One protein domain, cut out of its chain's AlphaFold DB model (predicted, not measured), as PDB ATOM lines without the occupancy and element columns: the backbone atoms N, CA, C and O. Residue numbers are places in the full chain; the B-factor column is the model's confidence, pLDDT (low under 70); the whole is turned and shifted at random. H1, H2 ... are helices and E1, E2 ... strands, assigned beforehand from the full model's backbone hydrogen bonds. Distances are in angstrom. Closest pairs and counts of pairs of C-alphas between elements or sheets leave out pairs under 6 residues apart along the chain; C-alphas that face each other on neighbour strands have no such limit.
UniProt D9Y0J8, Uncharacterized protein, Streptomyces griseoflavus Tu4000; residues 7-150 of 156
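What this domain is: This is residues 7 to 150 of the 156 residues of an uncharacterized protein of Streptomyces griseoflavus Tu4000 (UniProt D9Y0J8). A twisted antiparallel sheet of five strands has the helices H1 and H2 over one face, and three long helices, H2, H6 and H4, run side by side in a row with H6 between the other two. H6 and H4 reach the sheet only at a graze, and the short helices H3 and H5 follow directly after strands of the sheet. The printed part has 144 residues, with six named helices and five named strands in the order H1, H2, E1, E2, E3, E4, H3, H4, E5, H5, H6. The sheet's order is E1, E2, E3, E4, E5, and the class is mixed, helices and strands. The whole is compact, with a radius of gyration of the C-alphas of 14.3 A and spans of 38, 35 and 26 A.

How they stand to each other: The sheet holds E1, residues 39 to 42, E2, residues 51 to 56, E3, residues 68 to 71, E4, residues 79 to 82, and E5, residues 124 to 126; E1 and E5 are its edge strands. From edge to edge the strands' lines turn by 100 degrees. E1 to E4 form a meander, each strand the antiparallel neighbour of the one before, and each step is a hairpin. Between E1 and E2, N 41 and O 52 are 3.0 A apart, within hydrogen-bond range. Such pairs are also N 51 and O 70, 2.9 A, between E2 and E3; N 71 and O 79, 2.8 A, between E3 and E4; and N 80 and O 125, 2.8 A, between E4 and E5. H2, residues 20 to 35, is on the sheet at a height of 10.2 A, over E2 and only just over E3, on which 3 of its C-alphas fall. It runs along the strands, at 12 degrees to E2 on the local plane. H1, residues 7 to 17, is on the same face at a height of 9.5 A, only just over none of the strands, with 2 C-alphas falling on E1 and 2 on E3. The sheet with H1 and H2 makes two layers, helices on one face of a sheet. H2 is the hub, touching three helices. It forms a helical hairpin with H1, and they only just touch, with 3 pairs of C-alphas within 8 A; the closest are those of Ala 15 and Val 23, 6.2 A. H2 touches H6, residues 133 to 150, at a shallow tilt of 25 degrees, the same way; the closest C-alphas are those of Leu 29 and Thr 140, 7.0 A. H2 touches H5, residues 127 to 131, with residues 21 to 26 alone; the closest C-alphas are those of Thr 22 and Gly 131, 5.0 A. H6 touches H4, residues 96 to 107, at a shallow tilt of 14 degrees, opposite ways; the closest C-alphas are those of Arg 105 and Thr 142, 6.2 A. H5 and H6 only graze the sheet, with residues 127 to 129 and 143 to 150; H4 grazes it only just, with 5 pairs of C-alphas within 10 A. H3, residues 84 to 87, is not on the sheet and is close to H4 but not clearly touching; the closest C-alphas are those of Phe 84 and Arg 99, 6.9 A. H2 and H4 are apart. In H2, H4 and H6 every O i to N i+4 pair is within hydrogen-bond range; in H1 6 of 7 are, in H5 0 of 1 but 2 of 2 O i to N i+3 pairs, and H3 is too short for an i+4 pair.

Where its parts are: H1 begins at C-alpha 7, (44.783, -13.359, -23.841), and measures 16.2 A from first to last C-alpha. H2 measures 22.4 A, H4 16.3 A and H6 26.0 A. E2, the longest strand, begins at C-alpha 51, (39.165, -7.741, -25.268), and measures 15.7 A. H6 ends at C-alpha 150, (42.012, 11.604, -27.892).

The domain as a whole: The two C-alphas farthest apart are those of Ala 16 and Asp 95, 38.4 A. The printed part has no cut. The links from E2 to E3, 11 residues, and from H4 to E5, 16 residues, are long; residues 55 to 56 of E2 pair antiparallel with residues 64 to 65. The mean pLDDT of the printed part is 91.6, and residues 44 to 48 and 57 to 63 are under 70.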
ATOM      1  N   ALA A   7      44.450 -13.588 -22.439       90.38
ATOM      2  CA  ALA A   7      44.783 -13.359 -23.841       90.38
ATOM      3  C   ALA A   7      44.831 -14.670 -24.642       90.38
ATOM      4  O   ALA A   7      44.211 -14.769 -25.701       90.38
ATOM      5  N   GLU A   8      45.493 -15.705 -24.117       91.38
ATOM      6  CA  GLU A   8      45.514 -17.036 -24.742       91.38
ATOM      7  C   GLU A   8      44.101 -17.608 -24.862       91.38
ATOM      8  O   GLU A   8      43.697 -18.049 -25.942       91.38
ATOM      9  N   ARG A   9      43.304 -17.489 -23.792       91.31
ATOM     10  CA  ARG A   9      41.904 -17.915 -23.791       91.31
ATOM     11  C   ARG A   9      41.073 -17.203 -24.859       91.31
ATOM     12  O   ARG A   9      40.286 -17.863 -25.536       91.31
ATOM     13  N   PHE A  10      41.228 -15.885 -25.011       93.44
ATOM     14  CA  PHE A  10      40.527 -15.104 -26.037       93.44
ATOM     15  C   PHE A  10      40.812 -15.659 -27.436       93.44
ATOM     16  O   PHE A  10      39.883 -15.986 -28.172       93.44
ATOM     17  N   PHE A  11      42.089 -15.833 -27.787       94.81
ATOM     18  CA  PHE A  11      42.462 -16.311 -29.119       94.81
ATOM     19  C   PHE A  11      42.083 -17.771 -29.360       94.81
ATOM     20  O   PHE A  11      41.685 -18.109 -30.472       94.81
ATOM     21  N   ARG A  12      42.136 -18.625 -28.333       93.31
ATOM     22  CA  ARG A  12      41.635 -20.000 -28.432       93.31
ATOM     23  C   ARG A  12      40.131 -20.035 -28.706       93.31
ATOM     24  O   ARG A  12      39.691 -20.833 -29.525       93.31
ATOM     25  N   GLN A  13      39.350 -19.192 -28.027       92.81
ATOM     26  CA  GLN A  13      37.908 -19.076 -28.270       92.81
ATOM     27  C   GLN A  13      37.624 -18.536 -29.675       92.81
ATOM     28  O   GLN A  13      36.769 -19.078 -30.362       92.81
ATOM     29  N   LEU A  14      38.379 -17.529 -30.125       94.75
ATOM     30  CA  LEU A  14      38.216 -16.959 -31.462       94.75
ATOM     31  C   LEU A  14      38.517 -18.002 -32.544       94.75
ATOM     32  O   LEU A  14      37.725 -18.196 -33.457       94.75
ATOM     33  N   ALA A  15      39.623 -18.733 -32.408       94.81
ATOM     34  CA  ALA A  15      40.019 -19.777 -33.353       94.81
ATOM     35  C   ALA A  15      39.042 -20.967 -33.416       94.81
ATOM     36  O   ALA A  15      39.103 -21.744 -34.365       94.81
ATOM     37  N   ALA A  16      38.158 -21.129 -32.424       93.38
ATOM     38  CA  ALA A  16      37.125 -22.160 -32.458       93.38
ATOM     39  C   ALA A  16      35.981 -21.817 -33.428       93.38
ATOM     40  O   ALA A  16      35.377 -22.729 -33.990       93.38
ATOM     41  N   ASP A  17      35.706 -20.525 -33.637       90.94
ATOM     42  CA  ASP A  17      34.558 -20.055 -34.416       90.94
ATOM     43  C   ASP A  17      34.939 -19.286 -35.699       90.94
ATOM     44  O   ASP A  17      34.071 -19.012 -36.532       90.94
ATOM     45  N   ASP A  18      36.207 -18.909 -35.861       95.19
ATOM     46  CA  ASP A  18      36.691 -18.070 -36.956       95.19
ATOM     47  C   ASP A  18      37.869 -18.687 -37.718       95.19
ATOM     48  O   ASP A  18      38.615 -19.533 -37.226       95.19
ATOM     49  N   SER A  19      38.050 -18.228 -38.960       95.31
ATOM     50  CA  SER A  19      39.143 -18.689 -39.818       95.31
ATOM     51  C   SER A  19      40.522 -18.283 -39.270       95.31
ATOM     52  O   SER A  19      40.636 -17.224 -38.643       95.31
ATOM     53  N   PRO A  20      41.601 -19.023 -39.594       96.06
ATOM     54  CA  PRO A  20      42.963 -18.608 -39.252       96.06
ATOM     55  C   PRO A  20      43.299 -17.189 -39.735       96.06
ATOM     56  O   PRO A  20      43.926 -16.426 -39.009       96.06
ATOM     57  N   GLY A  21      42.812 -16.793 -40.917       96.44
ATOM     58  CA  GLY A  21      42.998 -15.436 -41.438       96.44
ATOM     59  C   GLY A  21      42.331 -14.361 -40.575       96.44
ATOM     60  O   GLY A  21      42.911 -13.301 -40.362       96.44
ATOM     61  N   THR A  22      41.150 -14.642 -40.015       96.69
ATOM     62  CA  THR A  22      40.495 -13.744 -39.051       96.69
ATOM     63  C   THR A  22      41.307 -13.638 -37.760       96.69
ATOM     64  O   THR A  22      41.490 -12.541 -37.237       96.69
ATOM     65  N   VAL A  23      41.794 -14.767 -37.238       97.25
ATOM     66  CA  VAL A  23      42.585 -14.804 -35.999       97.25
ATOM     67  C   VAL A  23      43.852 -13.960 -36.153       97.25
ATOM     68  O   VAL A  23      44.111 -13.096 -35.315       97.25
ATOM     69  N   GLU A  24      44.591 -14.143 -37.248       97.62
ATOM     70  CA  GLU A  24      45.797 -13.360 -37.541       97.62
ATOM     71  C   GLU A  24      45.487 -11.878 -37.778       97.62
ATOM     72  O   GLU A  24      46.212 -11.008 -37.297       97.62
ATOM     73  N   ALA A  25      44.363 -11.560 -38.427       97.62
ATOM     74  CA  ALA A  25      43.909 -10.182 -38.572       97.62
ATOM     75  C   ALA A  25      43.652  -9.502 -37.216       97.62
ATOM     76  O   ALA A  25      44.032  -8.347 -37.022       97.62
ATOM     77  N   VAL A  26      43.047 -10.213 -36.258       97.75
ATOM     78  CA  VAL A  26      42.812  -9.690 -34.902       97.75
ATOM     79  C   VAL A  26      44.122  -9.551 -34.121       97.75
ATOM     80  O   VAL A  26      44.289  -8.567 -33.402       97.75
ATOM     81  N   ARG A  27      45.086 -10.467 -34.295       97.62
ATOM     82  CA  ARG A  27      46.438 -10.309 -33.725       97.62
ATOM     83  C   ARG A  27      47.121  -9.050 -34.248       97.62
ATOM     84  O   ARG A  27      47.596  -8.249 -33.449       97.62
ATOM     85  N   ALA A  28      47.115  -8.851 -35.564       97.62
ATOM     86  CA  ALA A  28      47.701  -7.671 -36.192       97.62
ATOM     87  C   ALA A  28      47.031  -6.374 -35.709       97.62
ATOM     88  O   ALA A  28      47.718  -5.391 -35.438       97.62
ATOM     89  N   LEU A  29      45.704  -6.386 -35.532       98.12
ATOM     90  CA  LEU A  29      44.959  -5.264 -34.963       98.12
ATOM     91  C   LEU A  29      45.409  -4.941 -33.530       98.12
ATOM     92  O   LEU A  29      45.609  -3.770 -33.206       98.12
ATOM     93  N   PHE A  30      45.581  -5.959 -32.678       97.75
ATOM     94  CA  PHE A  30      46.067  -5.772 -31.307       97.75
ATOM     95  C   PHE A  30      47.477  -5.187 -31.295       97.75
ATOM     96  O   PHE A  30      47.700  -4.179 -30.632       97.75
ATOM     97  N   THR A  31      48.391  -5.748 -32.092       98.00
ATOM     98  CA  THR A  31      49.759  -5.233 -32.221       98.00
ATOM     99  C   THR A  31      49.781  -3.780 -32.698       98.00
ATOM    100  O   THR A  31      50.529  -2.972 -32.153       98.00
ATOM    101  N   HIS A  32      48.946  -3.417 -33.677       97.69
ATOM    102  CA  HIS A  32      48.829  -2.029 -34.134       97.69
ATOM    103  C   HIS A  32      48.338  -1.104 -33.018       97.69
ATOM    104  O   HIS A  32      48.938  -0.062 -32.762       97.69
ATOM    105  N   TRP A  33      47.272  -1.494 -32.316       97.62
ATOM    106  CA  TRP A  33      46.709  -0.701 -31.224       97.62
ATOM    107  C   TRP A  33      47.706  -0.472 -30.082       97.62
ATOM    108  O   TRP A  33      47.851   0.649 -29.591       97.62
ATOM    109  N   GLU A  34      48.434  -1.517 -29.696       96.12
ATOM    110  CA  GLU A  34      49.513  -1.426 -28.712       96.12
ATOM    111  C   GLU A  34      50.646  -0.517 -29.210       96.12
ATOM    112  O   GLU A  34      51.120   0.346 -28.471       96.12
ATOM    113  N   GLY A  35      51.004  -0.608 -30.496       96.62
ATOM    114  CA  GLY A  35      51.972   0.282 -31.144       96.62
ATOM    115  C   GLY A  35      51.564   1.764 -31.150       96.62
ATOM    116  O   GLY A  35      52.426   2.643 -31.145       96.62
ATOM    117  N   LEU A  36      50.264   2.073 -31.092       94.50
ATOM    118  CA  LEU A  36      49.757   3.446 -30.953       94.50
ATOM    119  C   LEU A  36      49.847   4.002 -29.519       94.50
ATOM    120  O   LEU A  36      49.581   5.198 -29.321       94.50
ATOM    121  N   GLY A  37      50.235   3.164 -28.550       92.31
ATOM    122  CA  GLY A  37      50.274   3.461 -27.117       92.31
ATOM    123  C   GLY A  37      49.024   3.016 -26.349       92.31
ATOM    124  O   GLY A  37      48.834   3.442 -25.209       92.31
ATOM    125  N   GLY A  38      48.150   2.215 -26.967       93.69
ATOM    126  CA  GLY A  38      47.038   1.554 -26.288       93.69
ATOM    127  C   GLY A  38      47.462   0.256 -25.588       93.69
ATOM    128  O   GLY A  38      48.617  -0.154 -25.644       93.69
ATOM    129  N   TRP A  39      46.519  -0.415 -24.929       94.00
ATOM    130  CA  TRP A  39      46.707  -1.773 -24.406       94.00
ATOM    131  C   TRP A  39      45.427  -2.596 -24.536       94.00
ATOM    132  O   TRP A  39      44.325  -2.047 -24.612       94.00
ATOM    133  N   ILE A  40      45.559  -3.924 -24.528       94.44
ATOM    134  CA  ILE A  40      44.406  -4.825 -24.560       94.44
ATOM    135  C   ILE A  40      43.977  -5.185 -23.137       94.44
ATOM    136  O   ILE A  40      44.593  -6.006 -22.452       94.44
ATOM    137  N   GLY A  41      42.884  -4.578 -22.679       90.31
ATOM    138  CA  GLY A  41      42.231  -4.996 -21.442       90.31
ATOM    139  C   GLY A  41      41.488  -6.309 -21.668       90.31
ATOM    140  O   GLY A  41      40.719  -6.403 -22.614       90.31
ATOM    141  N   HIS A  42      41.660  -7.314 -20.808       88.12
ATOM    142  CA  HIS A  42      40.876  -8.551 -20.898       88.12
ATOM    143  C   HIS A  42      39.860  -8.654 -19.759       88.12
ATOM    144  O   HIS A  42      40.224  -8.624 -18.575       88.12
ATOM    145  N   GLY A  43      38.583  -8.801 -20.119       80.25
ATOM    146  CA  GLY A  43      37.482  -8.910 -19.166       80.25
ATOM    147  C   GLY A  43      37.621 -10.117 -18.238       80.25
ATOM    148  O   GLY A  43      38.176 -11.150 -18.607       80.25
ATOM    149  N   ALA A  44      37.088 -10.000 -17.021       65.75
ATOM    150  CA  ALA A  44      37.092 -11.076 -16.023       65.75
ATOM    151  C   ALA A  44      35.942 -12.090 -16.202       65.75
ATOM    152  O   ALA A  44      35.678 -12.888 -15.308       65.75
ATOM    153  N   GLY A  45      35.230 -12.044 -17.333       62.72
ATOM    154  CA  GLY A  45      34.075 -12.898 -17.597       62.72
ATOM    155  C   GLY A  45      34.425 -14.390 -17.589       62.72
ATOM    156  O   GLY A  45      35.333 -14.846 -18.288       62.72
ATOM    157  N   HIS A  46      33.657 -15.177 -16.833       54.78
ATOM    158  CA  HIS A  46      33.884 -16.619 -16.698       54.78
ATOM    159  C   HIS A  46      33.570 -17.418 -17.972       54.78
ATOM    160  O   HIS A  46      34.115 -18.503 -18.137       54.78
ATOM    161  N   VAL A  47      32.746 -16.907 -18.899       59.94
ATOM    162  CA  VAL A  47      32.280 -17.658 -20.089       59.94
ATOM    163  C   VAL A  47      32.969 -17.183 -21.372       59.94
ATOM    164  O   VAL A  47      33.630 -17.973 -22.042       59.94
ATOM    165  N   THR A  48      32.903 -15.891 -21.672       63.81
ATOM    166  CA  THR A  48      33.588 -15.261 -22.809       63.81
ATOM    167  C   THR A  48      34.605 -14.257 -22.295       63.81
ATOM    168  O   THR A  48      34.273 -13.369 -21.507       63.81
ATOM    169  N   THR A  49      35.852 -14.394 -22.741       83.06
ATOM    170  CA  THR A  49      36.859 -13.368 -22.485       83.06
ATOM    171  C   THR A  49      36.644 -12.244 -23.491       83.06
ATOM    172  O   THR A  49      36.762 -12.480 -24.685       83.06
ATOM    173  N   SER A  50      36.300 -11.039 -23.043       90.12
ATOM    174  CA  SER A  50      36.275  -9.848 -23.900       90.12
ATOM    175  C   SER A  50      37.652  -9.192 -23.959       90.12
ATOM    176  O   SER A  50      38.410  -9.268 -22.989       90.12
ATOM    177  N   ALA A  51      37.951  -8.525 -25.070       93.81
ATOM    178  CA  ALA A  51      39.165  -7.741 -25.268       93.81
ATOM    179  C   ALA A  51      38.806  -6.275 -25.557       93.81
ATOM    180  O   ALA A  51      38.143  -5.969 -26.544       93.81
ATOM    181  N   TYR A  52      39.224  -5.360 -24.692       94.06
ATOM    182  CA  TYR A  52      38.969  -3.925 -24.791       94.06
ATOM    183  C   TYR A  52      40.187  -3.235 -25.402       94.06
ATOM    184  O   TYR A  52      41.294  -3.392 -24.883       94.06
ATOM    185  N   LEU A  53      39.989  -2.445 -26.461       95.88
ATOM    186  CA  LEU A  53      41.046  -1.612 -27.044       95.88
ATOM    187  C   LEU A  53      41.226  -0.343 -26.200       95.88
ATOM    188  O   LEU A  53      40.691   0.713 -26.524       95.88
ATOM    189  N   MET A  54      41.926  -0.460 -25.076       93.94
ATOM    190  CA  MET A  54      42.048   0.612 -24.090       93.94
ATOM    191  C   MET A  54      43.102   1.649 -24.488       93.94
ATOM    192  O   MET A  54      44.169   1.296 -24.991       93.94
ATOM    193  N   LEU A  55      42.817   2.919 -24.207       91.94
ATOM    194  CA  LEU A  55      43.717   4.066 -24.344       91.94
ATOM    195  C   LEU A  55      43.530   5.009 -23.149       91.94
ATOM    196  O   LEU A  55      42.400   5.241 -22.726       91.94
ATOM    197  N   GLY A  56      44.607   5.578 -22.605       85.56
ATOM    198  CA  GLY A  56      44.547   6.481 -21.449       85.56
ATOM    199  C   GLY A  56      45.667   6.255 -20.432       85.56
ATOM    200  O   GLY A  56      46.621   5.529 -20.693       85.56
ATOM    201  N   GLU A  57      45.558   6.893 -19.267       69.94
ATOM    202  CA  GLU A  57      46.523   6.716 -18.174       69.94
ATOM    203  C   GLU A  57      46.267   5.379 -17.467       69.94
ATOM    204  O   GLU A  57      45.207   5.160 -16.872       69.94
ATOM    205  N   VAL A  58      47.243   4.472 -17.539       54.81
ATOM    206  CA  VAL A  58      47.194   3.176 -16.854       54.81
ATOM    207  C   VAL A  58      47.030   3.407 -15.345       54.81
ATOM    208  O   VAL A  58      47.848   4.075 -14.723       54.81
ATOM    209  N   GLY A  59      45.975   2.842 -14.747       50.44
ATOM    210  CA  GLY A  59      45.774   2.828 -13.290       50.44
ATOM    211  C   GLY A  59      44.911   3.953 -12.698       50.44
ATOM    212  O   GLY A  59      44.687   3.950 -11.490       50.44
ATOM    213  N   GLY A  60      44.376   4.877 -13.505       43.31
ATOM    214  CA  GLY A  60      43.441   5.910 -13.035       43.31
ATOM    215  C   GLY A  60      41.964   5.511 -13.210       43.31
ATOM    216  O   GLY A  60      41.550   5.228 -14.339       43.31
ATOM    217  N   PRO A  61      41.118   5.514 -12.160       41.66
ATOM    218  CA  PRO A  61      39.684   5.279 -12.323       41.66
ATOM    219  C   PRO A  61      39.059   6.350 -13.234       41.66
ATOM    220  O   PRO A  61      39.236   7.546 -13.024       41.66
ATOM    221  N   GLY A  62      38.341   5.911 -14.272       54.41
ATOM    222  CA  GLY A  62      37.602   6.793 -15.187       54.41
ATOM    223  C   GLY A  62      38.430   7.517 -16.259       54.41
ATOM    224  O   GLY A  62      37.852   8.281 -17.025       54.41
ATOM    225  N   ARG A  63      39.746   7.275 -16.361       65.44
ATOM    226  CA  ARG A  63      40.652   8.004 -17.280       65.44
ATOM    227  C   ARG A  63      41.054   7.246 -18.551       65.44
ATOM    228  O   ARG A  63      41.990   7.648 -19.241       65.44
ATOM    229  N   GLY A  64      40.345   6.161 -18.858       80.06
ATOM    230  CA  GLY A  64      40.521   5.380 -20.079       80.06
ATOM    231  C   GLY A  64      39.335   5.512 -21.031       80.06
ATOM    232  O   GLY A  64      38.180   5.609 -20.604       80.06
ATOM    233  N   ILE A  65      39.627   5.465 -22.322       92.12
ATOM    234  CA  ILE A  65      38.663   5.403 -23.413       92.12
ATOM    235  C   ILE A  65      38.964   4.175 -24.274       92.12
ATOM    236  O   ILE A  65      40.093   3.691 -24.310       92.12
ATOM    237  N   TRP A  66      37.954   3.652 -24.956       95.12
ATOM    238  CA  TRP A  66      38.120   2.581 -25.928       95.12
ATOM    239  C   TRP A  66      37.074   2.753 -27.031       95.12
ATOM    240  O   TRP A  66      35.915   3.028 -26.712       95.12
ATOM    241  N   PRO A  67      37.436   2.611 -28.315       96.44
ATOM    242  CA  PRO A  67      36.469   2.708 -29.406       96.44
ATOM    243  C   PRO A  67      35.608   1.447 -29.527       96.44
ATOM    244  O   PRO A  67      34.460   1.508 -29.971       96.44
ATOM    245  N   MET A  68      36.153   0.291 -29.135       97.06
ATOM    246  CA  MET A  68      35.504  -0.998 -29.340       97.06
ATOM    247  C   MET A  68      35.940  -2.076 -28.346       97.06
ATOM    248  O   MET A  68      37.033  -2.032 -27.775       97.06
ATOM    249  N   THR A  69      35.044  -3.043 -28.158       96.19
ATOM    250  CA  THR A  69      35.259  -4.267 -27.382       96.19
ATOM    251  C   THR A  69      35.099  -5.464 -28.303       96.19
ATOM    252  O   THR A  69      34.079  -5.598 -28.972       96.19
ATOM    253  N   LEU A  70      36.094  -6.339 -28.344       96.62
ATOM    254  CA  LEU A  70      36.071  -7.545 -29.148       96.62
ATOM    255  C   LEU A  70      35.614  -8.738 -28.315       96.62
ATOM    256  O   LEU A  70      36.007  -8.914 -27.159       96.62
ATOM    257  N   TYR A  71      34.807  -9.580 -28.946       94.94
ATOM    258  CA  TYR A  71      34.322 -10.838 -28.412       94.94
ATOM    259  C   TYR A  71      34.751 -11.965 -29.351       94.94
ATOM    260  O   TYR A  71      34.552 -11.841 -30.560       94.94
ATOM    261  N   PRO A  72      35.295 -13.074 -28.825       91.94
ATOM    262  CA  PRO A  72      35.797 -14.171 -29.646       91.94
ATOM    263  C   PRO A  72      34.684 -14.996 -30.310       91.94
ATOM    264  O   PRO A  72      34.960 -15.788 -31.197       91.94
ATOM    265  N   GLY A  73      33.424 -14.782 -29.918       84.25
ATOM    266  CA  GLY A  73      32.278 -15.553 -30.393       84.25
ATOM    267  C   GLY A  73      31.772 -16.550 -29.350       84.25
ATOM    268  O   GLY A  73      32.403 -16.794 -28.320       84.25
ATOM    269  N   ALA A  74      30.563 -17.051 -29.592       77.56
ATOM    270  CA  ALA A  74      29.916 -18.109 -28.815       77.56
ATOM    271  C   ALA A  74      29.133 -19.042 -29.762       77.56
ATOM    272  O   ALA A  74      27.919 -19.201 -29.640       77.56
ATOM    273  N   GLY A  75      29.817 -19.578 -30.774       80.94
ATOM    274  CA  GLY A  75      29.269 -20.460 -31.810       80.94
ATOM    275  C   GLY A  75      28.775 -19.745 -33.069       80.94
ATOM    276  O   GLY A  75      28.086 -20.341 -33.895       80.94
ATOM    277  N   ARG A  76      29.064 -18.448 -33.217       83.06
ATOM    278  CA  ARG A  76      28.679 -17.665 -34.403       83.06
ATOM    279  C   ARG A  76      29.811 -16.803 -34.930       83.06
ATOM    280  O   ARG A  76      29.518 -15.918 -35.714       83.06
ATOM    281  N   GLY A  77      31.062 -17.015 -34.525       89.88
ATOM    282  CA  GLY A  77      32.213 -16.156 -34.839       89.88
ATOM    283  C   GLY A  77      32.210 -14.846 -34.059       89.88
ATOM    284  O   GLY A  77      31.170 -14.405 -33.554       89.88
ATOM    285  N   GLY A  78      33.376 -14.228 -33.964       95.69
ATOM    286  CA  GLY A  78      33.626 -13.067 -33.136       95.69
ATOM    287  C   GLY A  78      33.034 -11.768 -33.671       95.69
ATOM    288  O   GLY A  78      32.744 -11.600 -34.864       95.69
ATOM    289  N   THR A  79      32.855 -10.818 -32.758       96.81
ATOM    290  CA  THR A  79      32.339  -9.480 -33.058       96.81
ATOM    291  C   THR A  79      33.192  -8.390 -32.425       96.81
ATOM    292  O   THR A  79      33.793  -8.587 -31.373       96.81
ATOM    293  N   ALA A  80      33.224  -7.226 -33.065       97.38
ATOM    294  CA  ALA A  80      33.660  -5.971 -32.472       97.38
ATOM    295  C   ALA A  80      32.417  -5.134 -32.142       97.38
ATOM    296  O   ALA A  80      31.711  -4.679 -33.041       97.38
ATOM    297  N   GLU A  81      32.138  -4.947 -30.857       97.25
ATOM    298  CA  GLU A  81      31.126  -4.015 -30.365       97.25
ATOM    299  C   GLU A  81      31.713  -2.602 -30.366       97.25
ATOM    300  O   GLU A  81      32.690  -2.334 -29.664       97.25
ATOM    301  N   VAL A  82      31.113  -1.690 -31.128       97.62
ATOM    302  CA  VAL A  82      31.478  -0.268 -31.135       97.62
ATOM    303  C   VAL A  82      30.728   0.415 -30.005       97.62
ATOM    304  O   VAL A  82      29.501   0.390 -29.962       97.62
ATOM    305  N   VAL A  83      31.439   1.035 -29.069       95.31
ATOM    306  CA  VAL A  83      30.846   1.454 -27.793       95.31
ATOM    307  C   VAL A  83      30.347   2.903 -27.787       95.31
ATOM    308  O   VAL A  83      30.604   3.642 -26.835       95.31
ATOM    309  N   PHE A  84      29.609   3.330 -28.819       97.12
ATOM    310  CA  PHE A  84      29.148   4.724 -28.941       97.12
ATOM    311  C   PHE A  84      28.419   5.232 -27.689       97.12
ATOM    312  O   PHE A  84      28.710   6.330 -27.219       97.12
ATOM    313  N   GLN A  85      27.566   4.393 -27.091       95.56
ATOM    314  CA  GLN A  85      26.899   4.681 -25.818       95.56
ATOM    315  C   GLN A  85      27.877   5.107 -24.703       95.56
ATOM    316  O   GLN A  85      27.582   6.009 -23.925       95.56
ATOM    317  N   TYR A  86      29.043   4.460 -24.595       93.62
ATOM    318  CA  TYR A  86      30.049   4.811 -23.589       93.62
ATOM    319  C   TYR A  86      30.898   6.015 -24.017       93.62
ATOM    320  O   TYR A  86      31.345   6.773 -23.154       93.62
ATOM    321  N   LEU A  87      31.104   6.215 -25.320       94.81
ATOM    322  CA  LEU A  87      31.816   7.379 -25.853       94.81
ATOM    323  C   LEU A  87      31.049   8.689 -25.628       94.81
ATOM    324  O   LEU A  87      31.677   9.707 -25.369       94.81
ATOM    325  N   ALA A  88      29.713   8.658 -25.628       94.44
ATOM    326  CA  ALA A  88      28.868   9.846 -25.460       94.44
ATOM    327  C   ALA A  88      29.094  10.627 -24.148       94.44
ATOM    328  O   ALA A  88      28.723  11.792 -24.061       94.44
ATOM    329  N   ALA A  89      29.717  10.009 -23.140       91.19
ATOM    330  CA  ALA A  89      30.060  10.639 -21.863       91.19
ATOM    331  C   ALA A  89      31.578  10.835 -21.663       91.19
ATOM    332  O   ALA A  89      32.028  10.996 -20.528       91.19
ATOM    333  N   ARG A  90      32.392  10.739 -22.727       90.94
ATOM    334  CA  ARG A  90      33.862  10.774 -22.653       90.94
ATOM    335  C   ARG A  90      34.447  11.689 -23.720       90.94
ATOM    336  O   ARG A  90      34.392  11.368 -24.902       90.94
ATOM    337  N   GLU A  91      35.073  12.779 -23.291       90.19
ATOM    338  CA  GLU A  91      35.812  13.666 -24.195       90.19
ATOM    339  C   GLU A  91      36.927  12.924 -24.955       90.19
ATOM    340  O   GLU A  91      37.530  12.010 -24.398       90.19
ATOM    341  N   PRO A  92      37.230  13.288 -26.212       92.88
ATOM    342  CA  PRO A  92      36.546  14.309 -27.014       92.88
ATOM    343  C   PRO A  92      35.241  13.788 -27.652       92.88
ATOM    344  O   PRO A  92      34.460  14.536 -28.223       92.88
ATOM    345  N   PHE A  93      34.969  12.485 -27.550       95.31
ATOM    346  CA  PHE A  93      33.836  11.832 -28.204       95.31
ATOM    347  C   PHE A  93      32.493  12.049 -27.498       95.31
ATOM    348  O   PHE A  93      31.500  11.453 -27.914       95.31
ATOM    349  N   ALA A  94      32.431  12.913 -26.480       93.31
ATOM    350  CA  ALA A  94      31.180  13.498 -26.014       93.31
ATOM    351  C   ALA A  94      30.573  14.413 -27.096       93.31
ATOM    352  O   ALA A  94      29.346  14.500 -27.208       93.31
ATOM    353  N   ASP A  95      31.405  14.969 -27.986       95.50
ATOM    354  CA  ASP A  95      30.955  15.593 -29.227       95.50
ATOM    355  C   ASP A  95      30.342  14.549 -30.176       95.50
ATOM    356  O   ASP A  95      30.976  13.575 -30.606       95.50
ATOM    357  N   ARG A  96      29.070  14.767 -30.525       96.06
ATOM    358  CA  ARG A  96      28.331  13.924 -31.467       96.06
ATOM    359  C   ARG A  96      28.970  13.927 -32.858       96.06
ATOM    360  O   ARG A  96      28.906  12.894 -33.520       96.06
ATOM    361  N   ALA A  97      29.589  15.026 -33.295       96.56
ATOM    362  CA  ALA A  97      30.231  15.110 -34.604       96.56
ATOM    363  C   ALA A  97      31.405  14.127 -34.721       96.56
ATOM    364  O   ALA A  97      31.501  13.399 -35.707       96.56
ATOM    365  N   LEU A  98      32.231  14.003 -33.677       97.44
ATOM    366  CA  LEU A  98      33.311  13.012 -33.643       97.44
ATOM    367  C   LEU A  98      32.779  11.575 -33.598       97.44
ATOM    368  O   LEU A  98      33.344  10.688 -34.235       97.44
ATOM    369  N   ARG A  99      31.660  11.315 -32.906       97.50
ATOM    370  CA  ARG A  99      31.024   9.984 -32.972       97.50
ATOM    371  C   ARG A  99      30.472   9.681 -34.369       97.50
ATOM    372  O   ARG A  99      30.598   8.548 -34.827       97.50
ATOM    373  N   ALA A 100      29.897  10.670 -35.054       97.81
ATOM    374  CA  ALA A 100      29.415  10.527 -36.427       97.81
ATOM    375  C   ALA A 100      30.565  10.291 -37.424       97.81
ATOM    376  O   ALA A 100      30.438   9.451 -38.312       97.81
ATOM    377  N   GLU A 101      31.710  10.946 -37.239       98.38
ATOM    378  CA  GLU A 101      32.916  10.696 -38.036       98.38
ATOM    379  C   GLU A 101      33.477   9.287 -37.787       98.38
ATOM    380  O   GLU A 101      33.803   8.575 -38.736       98.38
ATOM    381  N   LEU A 102      33.510   8.825 -36.528       98.25
ATOM    382  CA  LEU A 102      33.876   7.440 -36.210       98.25
ATOM    383  C   LEU A 102      32.948   6.444 -36.923       98.25
ATOM    384  O   LEU A 102      33.417   5.465 -37.497       98.25
ATOM    385  N   LEU A 103      31.638   6.702 -36.916       98.25
ATOM    386  CA  LEU A 103      30.660   5.893 -37.640       98.25
ATOM    387  C   LEU A 103      30.924   5.883 -39.153       98.25
ATOM    388  O   LEU A 103      30.944   4.811 -39.752       98.25
ATOM    389  N   SER A 104      31.147   7.055 -39.754       98.38
ATOM    390  CA  SER A 104      31.449   7.204 -41.184       98.38
ATOM    391  C   SER A 104      32.673   6.377 -41.588       98.38
ATOM    392  O   SER A 104      32.618   5.587 -42.531       98.38
ATOM    393  N   ARG A 105      33.751   6.467 -40.802       98.50
ATOM    394  CA  ARG A 105      34.980   5.687 -41.003       98.50
ATOM    395  C   ARG A 105      34.751   4.183 -40.890       98.50
ATOM    396  O   ARG A 105      35.276   3.425 -41.699       98.50
ATOM    397  N   LEU A 106      33.939   3.745 -39.927       98.38
ATOM    398  CA  LEU A 106      33.594   2.331 -39.766       98.38
ATOM    399  C   LEU A 106      32.728   1.807 -40.921       98.38
ATOM    400  O   LEU A 106      32.953   0.690 -41.374       98.38
ATOM    401  N   ASN A 107      31.793   2.609 -41.431       98.31
ATOM    402  CA  ASN A 107      30.966   2.263 -42.593       98.31
ATOM    403  C   ASN A 107      31.744   2.285 -43.923       98.31
ATOM    404  O   ASN A 107      31.235   1.807 -44.932       98.31
ATOM    405  N   ALA A 108      32.979   2.799 -43.947       98.31
ATOM    406  CA  ALA A 108      33.854   2.687 -45.115       98.31
ATOM    407  C   ALA A 108      34.428   1.268 -45.298       98.31
ATOM    408  O   ALA A 108      34.940   0.948 -46.372       98.31
ATOM    409  N   LEU A 109      34.367   0.414 -44.268       98.38
ATOM    410  CA  LEU A 109      34.773  -0.986 -44.367       98.38
ATOM    411  C   LEU A 109      33.744  -1.768 -45.192       98.38
ATOM    412  O   LEU A 109      32.548  -1.767 -44.899       98.38
ATOM    413  N   ASP A 110      34.220  -2.526 -46.176       98.06
ATOM    414  CA  ASP A 110      33.365  -3.333 -47.040       98.06
ATOM    415  C   ASP A 110      32.643  -4.436 -46.245       98.06
ATOM    416  O   ASP A 110      33.273  -5.368 -45.716       98.06
ATOM    417  N   GLY A 111      31.312  -4.348 -46.200       96.88
ATOM    418  CA  GLY A 111      30.425  -5.225 -45.431       96.88
ATOM    419  C   GLY A 111      29.981  -4.666 -44.075       96.88
ATOM    420  O   GLY A 111      29.354  -5.403 -43.311       96.88
ATOM    421  N   VAL A 112      30.292  -3.403 -43.763       97.69
ATOM    422  CA  VAL A 112      29.789  -2.694 -42.578       97.69
ATOM    423  C   VAL A 112      28.711  -1.695 -42.989       97.69
ATOM    424  O   VAL A 112      28.954  -0.808 -43.797       97.69
ATOM    425  N   ASP A 113      27.524  -1.836 -42.404       96.19
ATOM    426  CA  ASP A 113      26.405  -0.905 -42.571       96.19
ATOM    427  C   ASP A 113      25.749  -0.665 -41.206       96.19
ATOM    428  O   ASP A 113      24.898  -1.428 -40.735       96.19
ATOM    429  N   ILE A 114      26.239   0.354 -40.503       96.75
ATOM    430  CA  ILE A 114      25.715   0.787 -39.213       96.75
ATOM    431  C   ILE A 114      24.856   2.041 -39.444       96.75
ATOM    432  O   ILE A 114      25.387   3.082 -39.840       96.75
ATOM    433  N   PRO A 115      23.547   2.000 -39.129       95.69
ATOM    434  CA  PRO A 115      22.684   3.170 -39.243       95.69
ATOM    435  C   PRO A 115      23.085   4.295 -38.284       95.69
ATOM    436  O   PRO A 115      23.427   4.038 -37.127       95.69
ATOM    437  N   GLU A 116      22.911   5.551 -38.698       91.81
ATOM    438  CA  GLU A 116      23.216   6.732 -37.870       91.81
ATOM    439  C   GLU A 116      22.461   6.751 -36.527       91.81
ATOM    440  O   GLU A 116      22.993   7.162 -35.493       91.81
ATOM    441  N   GLY A 117      21.244   6.198 -36.492       92.19
ATOM    442  CA  GLY A 117      20.463   6.035 -35.261       92.19
ATOM    443  C   GLY A 117      21.122   5.145 -34.191       92.19
ATOM    444  O   GLY A 117      20.595   5.030 -33.087       92.19
ATOM    445  N   LYS A 118      22.264   4.503 -34.482       92.88
ATOM    446  CA  LYS A 118      23.042   3.690 -33.533       92.88
ATOM    447  C   LYS A 118      24.111   4.474 -32.762       92.88
ATOM    448  O   LYS A 118      24.776   3.868 -31.925       92.88
ATOM    449  N   LEU A 119      24.249   5.786 -32.977       93.19
ATOM    450  CA  LEU A 119      25.242   6.640 -32.297       93.19
ATOM    451  C   LEU A 119      25.088   6.749 -30.769       93.19
ATOM    452  O   LEU A 119      25.970   7.285 -30.110       93.19
ATOM    453  N   GLU A 120      24.001   6.230 -30.199       90.50
ATOM    454  CA  GLU A 120      23.777   6.157 -28.745       90.50
ATOM    455  C   GLU A 120      23.692   4.699 -28.247       90.50
ATOM    456  O   GLU A 120      23.303   4.422 -27.113       90.50
ATOM    457  N   LEU A 121      24.028   3.736 -29.113       95.38
ATOM    458  CA  LEU A 121      23.921   2.299 -28.864       95.38
ATOM    459  C   LEU A 121      25.291   1.619 -28.994       95.38
ATOM    460  O   LEU A 121      26.342   2.254 -28.908       95.38
ATOM    461  N   ARG A 122      25.266   0.290 -29.125       96.06
ATOM    462  CA  ARG A 122      26.450  -0.568 -29.187       96.06
ATOM    463  C   ARG A 122      26.351  -1.553 -30.358       96.06
ATOM    464  O   ARG A 122      26.049  -2.730 -30.152       96.06
ATOM    465  N   PRO A 123      26.439  -1.070 -31.614       96.81
ATOM    466  CA  PRO A 123      26.365  -1.937 -32.783       96.81
ATOM    467  C   PRO A 123      27.566  -2.890 -32.831       96.81
ATOM    468  O   PRO A 123      28.652  -2.570 -32.354       96.81
ATOM    469  N   ASN A 124      27.355  -4.066 -33.420       95.62
ATOM    470  CA  ASN A 124      28.379  -5.095 -33.564       95.62
ATOM    471  C   ASN A 124      28.783  -5.247 -35.034       95.62
ATOM    472  O   ASN A 124      27.919  -5.356 -35.902       95.62
ATOM    473  N   ILE A 125      30.087  -5.324 -35.285       96.62
ATOM    474  CA  ILE A 125      30.692  -5.650 -36.579       96.62
ATOM    475  C   ILE A 125      31.286  -7.060 -36.498       96.62
ATOM    476  O   ILE A 125      31.784  -7.474 -35.454       96.62
ATOM    477  N   ARG A 126      31.241  -7.824 -37.590       96.94
ATOM    478  CA  ARG A 126      31.819  -9.175 -37.667       96.94
ATOM    479  C   ARG A 126      33.345  -9.119 -37.766       96.94
ATOM    480  O   ARG A 126      33.861  -8.454 -38.659       96.94
ATOM    481  N   LEU A 127      34.065  -9.869 -36.922       97.50
ATOM    482  CA  LEU A 127      35.538  -9.911 -36.984       97.50
ATOM    483  C   LEU A 127      36.057 -10.552 -38.270       97.50
ATOM    484  O   LEU A 127      37.102 -10.150 -38.773       97.50
ATOM    485  N   SER A 128      35.292 -11.466 -38.865       96.94
ATOM    486  CA  SER A 128      35.619 -12.068 -40.159       96.94
ATOM    487  C   SER A 128      35.780 -11.050 -41.297       96.94
ATOM    488  O   SER A 128      36.467 -11.335 -42.276       96.94
ATOM    489  N   LEU A 129      35.214  -9.840 -41.178       97.50
ATOM    490  CA  LEU A 129      35.419  -8.761 -42.154       97.50
ATOM    491  C   LEU A 129      36.861  -8.243 -42.176       97.50
ATOM    492  O   LEU A 129      37.277  -7.679 -43.188       97.50
ATOM    493  N   LEU A 130      37.633  -8.470 -41.109       96.88
ATOM    494  CA  LEU A 130      39.062  -8.155 -41.044       96.88
ATOM    495  C   LEU A 130      39.916  -9.155 -41.838       96.88
ATOM    496  O   LEU A 130      41.095  -8.912 -42.074       96.88
ATOM    497  N   GLY A 131      39.338 -10.255 -42.329       94.62
ATOM    498  CA  GLY A 131      40.016 -11.115 -43.301       94.62
ATOM    499  C   GLY A 131      40.348 -10.388 -44.614       94.62
ATOM    500  O   GLY A 131      41.268 -10.795 -45.314       94.62
ATOM    501  N   LYS A 132      39.654  -9.283 -44.929       95.88
ATOM    502  CA  LYS A 132      39.910  -8.456 -46.117       95.88
ATOM    503  C   LYS A 132      40.998  -7.418 -45.835       95.88
ATOM    504  O   LYS A 132      40.858  -6.619 -44.911       95.88
ATOM    505  N   ASP A 133      42.025  -7.376 -46.677       95.81
ATOM    506  CA  ASP A 133      43.191  -6.494 -46.513       95.81
ATOM    507  C   ASP A 133      42.796  -5.022 -46.389       95.81
ATOM    508  O   ASP A 133      43.143  -4.367 -45.406       95.81
ATOM    509  N   ARG A 134      41.952  -4.538 -47.310       97.56
ATOM    510  CA  ARG A 134      41.492  -3.146 -47.303       97.56
ATOM    511  C   ARG A 134      40.713  -2.773 -46.038       97.56
ATOM    512  O   ARG A 134      40.851  -1.660 -45.539       97.56
ATOM    513  N   ASN A 135      39.923  -3.697 -45.486       98.31
ATOM    514  CA  ASN A 135      39.192  -3.440 -44.243       98.31
ATOM    515  C   ASN A 135      40.136  -3.318 -43.046       98.31
ATOM    516  O   ASN A 135      39.879  -2.511 -42.155       98.31
ATOM    517  N   ARG A 136      41.226  -4.098 -43.018       96.94
ATOM    518  CA  ARG A 136      42.240  -3.969 -41.964       96.94
ATOM    519  C   ARG A 136      42.938  -2.623 -42.029       96.94
ATOM    520  O   ARG A 136      43.090  -1.993 -40.991       96.94
ATOM    521  N   GLU A 137      43.328  -2.182 -43.221       98.06
ATOM    522  CA  GLU A 137      43.937  -0.861 -43.424       98.06
ATOM    523  C   GLU A 137      43.023   0.254 -42.911       98.06
ATOM    524  O   GLU A 137      43.426   1.035 -42.052       98.06
ATOM    525  N   LEU A 138      41.763   0.268 -43.358       98.56
ATOM    526  CA  LEU A 138      40.785   1.278 -42.953       98.56
ATOM    527  C   LEU A 138      40.522   1.261 -41.443       98.56
ATOM    528  O   LEU A 138      40.419   2.321 -40.822       98.56
ATOM    529  N   LEU A 139      40.434   0.080 -40.824       98.38
ATOM    530  CA  LEU A 139      40.253  -0.008 -39.376       98.38
ATOM    531  C   LEU A 139      41.477   0.524 -38.622       98.38
ATOM    532  O   LEU A 139      41.325   1.293 -37.678       98.38
ATOM    533  N   THR A 140      42.680   0.155 -39.051       98.19
ATOM    534  CA  THR A 140      43.953   0.651 -38.508       98.19
ATOM    535  C   THR A 140      44.039   2.176 -38.608       98.19
ATOM    536  O   THR A 140      44.348   2.831 -37.612       98.19
ATOM    537  N   GLU A 141      43.704   2.757 -39.765       98.56
ATOM    538  CA  GLU A 141      43.623   4.212 -39.971       98.56
ATOM    539  C   GLU A 141      42.581   4.859 -39.045       98.56
ATOM    540  O   GLU A 141      42.839   5.896 -38.434       98.56
ATOM    541  N   THR A 142      41.420   4.222 -38.885       98.69
ATOM    542  CA  THR A 142      40.343   4.685 -37.998       98.69
ATOM    543  C   THR A 142      40.771   4.685 -36.532       98.69
ATOM    544  O   THR A 142      40.499   5.643 -35.811       98.69
ATOM    545  N   LEU A 143      41.465   3.638 -36.079       98.44
ATOM    546  CA  LEU A 143      41.991   3.554 -34.716       98.44
ATOM    547  C   LEU A 143      43.115   4.568 -34.468       98.44
ATOM    548  O   LEU A 143      43.164   5.162 -33.390       98.44
ATOM    549  N   THR A 144      43.978   4.812 -35.460       98.44
ATOM    550  CA  THR A 144      44.979   5.887 -35.398       98.44
ATOM    551  C   THR A 144      44.304   7.246 -35.243       98.44
ATOM    552  O   THR A 144      44.624   7.975 -34.306       98.44
ATOM    553  N   TRP A 145      43.308   7.548 -36.084       98.38
ATOM    554  CA  TRP A 145      42.531   8.786 -35.992       98.38
ATOM    555  C   TRP A 145      41.848   8.937 -34.627       98.38
ATOM    556  O   TRP A 145      41.943   9.988 -33.999       98.38
ATOM    557  N   PHE A 146      41.228   7.870 -34.115       97.81
ATOM    558  CA  PHE A 146      40.592   7.886 -32.798       97.81
ATOM    559  C   PHE A 146      41.591   8.247 -31.687       97.81
ATOM    560  O   PHE A 146      41.294   9.051 -30.799       97.81
ATOM    561  N   ARG A 147      42.795   7.664 -31.748       95.69
ATOM    562  CA  ARG A 147      43.895   7.953 -30.824       95.69
ATOM    563  C   ARG A 147      44.351   9.405 -30.931       95.69
ATOM    564  O   ARG A 147      44.598  10.021 -29.893       95.69
ATOM    565  N   ASP A 148      44.473   9.938 -32.142       96.06
ATOM    566  CA  ASP A 148      44.892  11.322 -32.385       96.06
ATOM    567  C   ASP A 148      43.872  12.313 -31.811       96.06
ATOM    568  O   ASP A 148      44.246  13.147 -30.987       96.06
ATOM    569  N   CYS A 149      42.574  12.122 -32.083       95.06
ATOM    570  CA  CYS A 149      41.511  12.912 -31.455       95.06
ATOM    571  C   CYS A 149      41.612  12.887 -29.927       95.06
ATOM    572  O   CYS A 149      41.529  13.926 -29.274       95.06
ATOM    573  N   TRP A 150      41.823  11.705 -29.335       91.88
ATOM    574  CA  TRP A 150      42.012  11.604 -27.892       91.88
ATOM    575  C   TRP A 150      43.225  12.407 -27.421       91.88
ATOM    576  O   TRP A 150      43.109  13.111 -26.422       91.88
TER     577      TRP A 150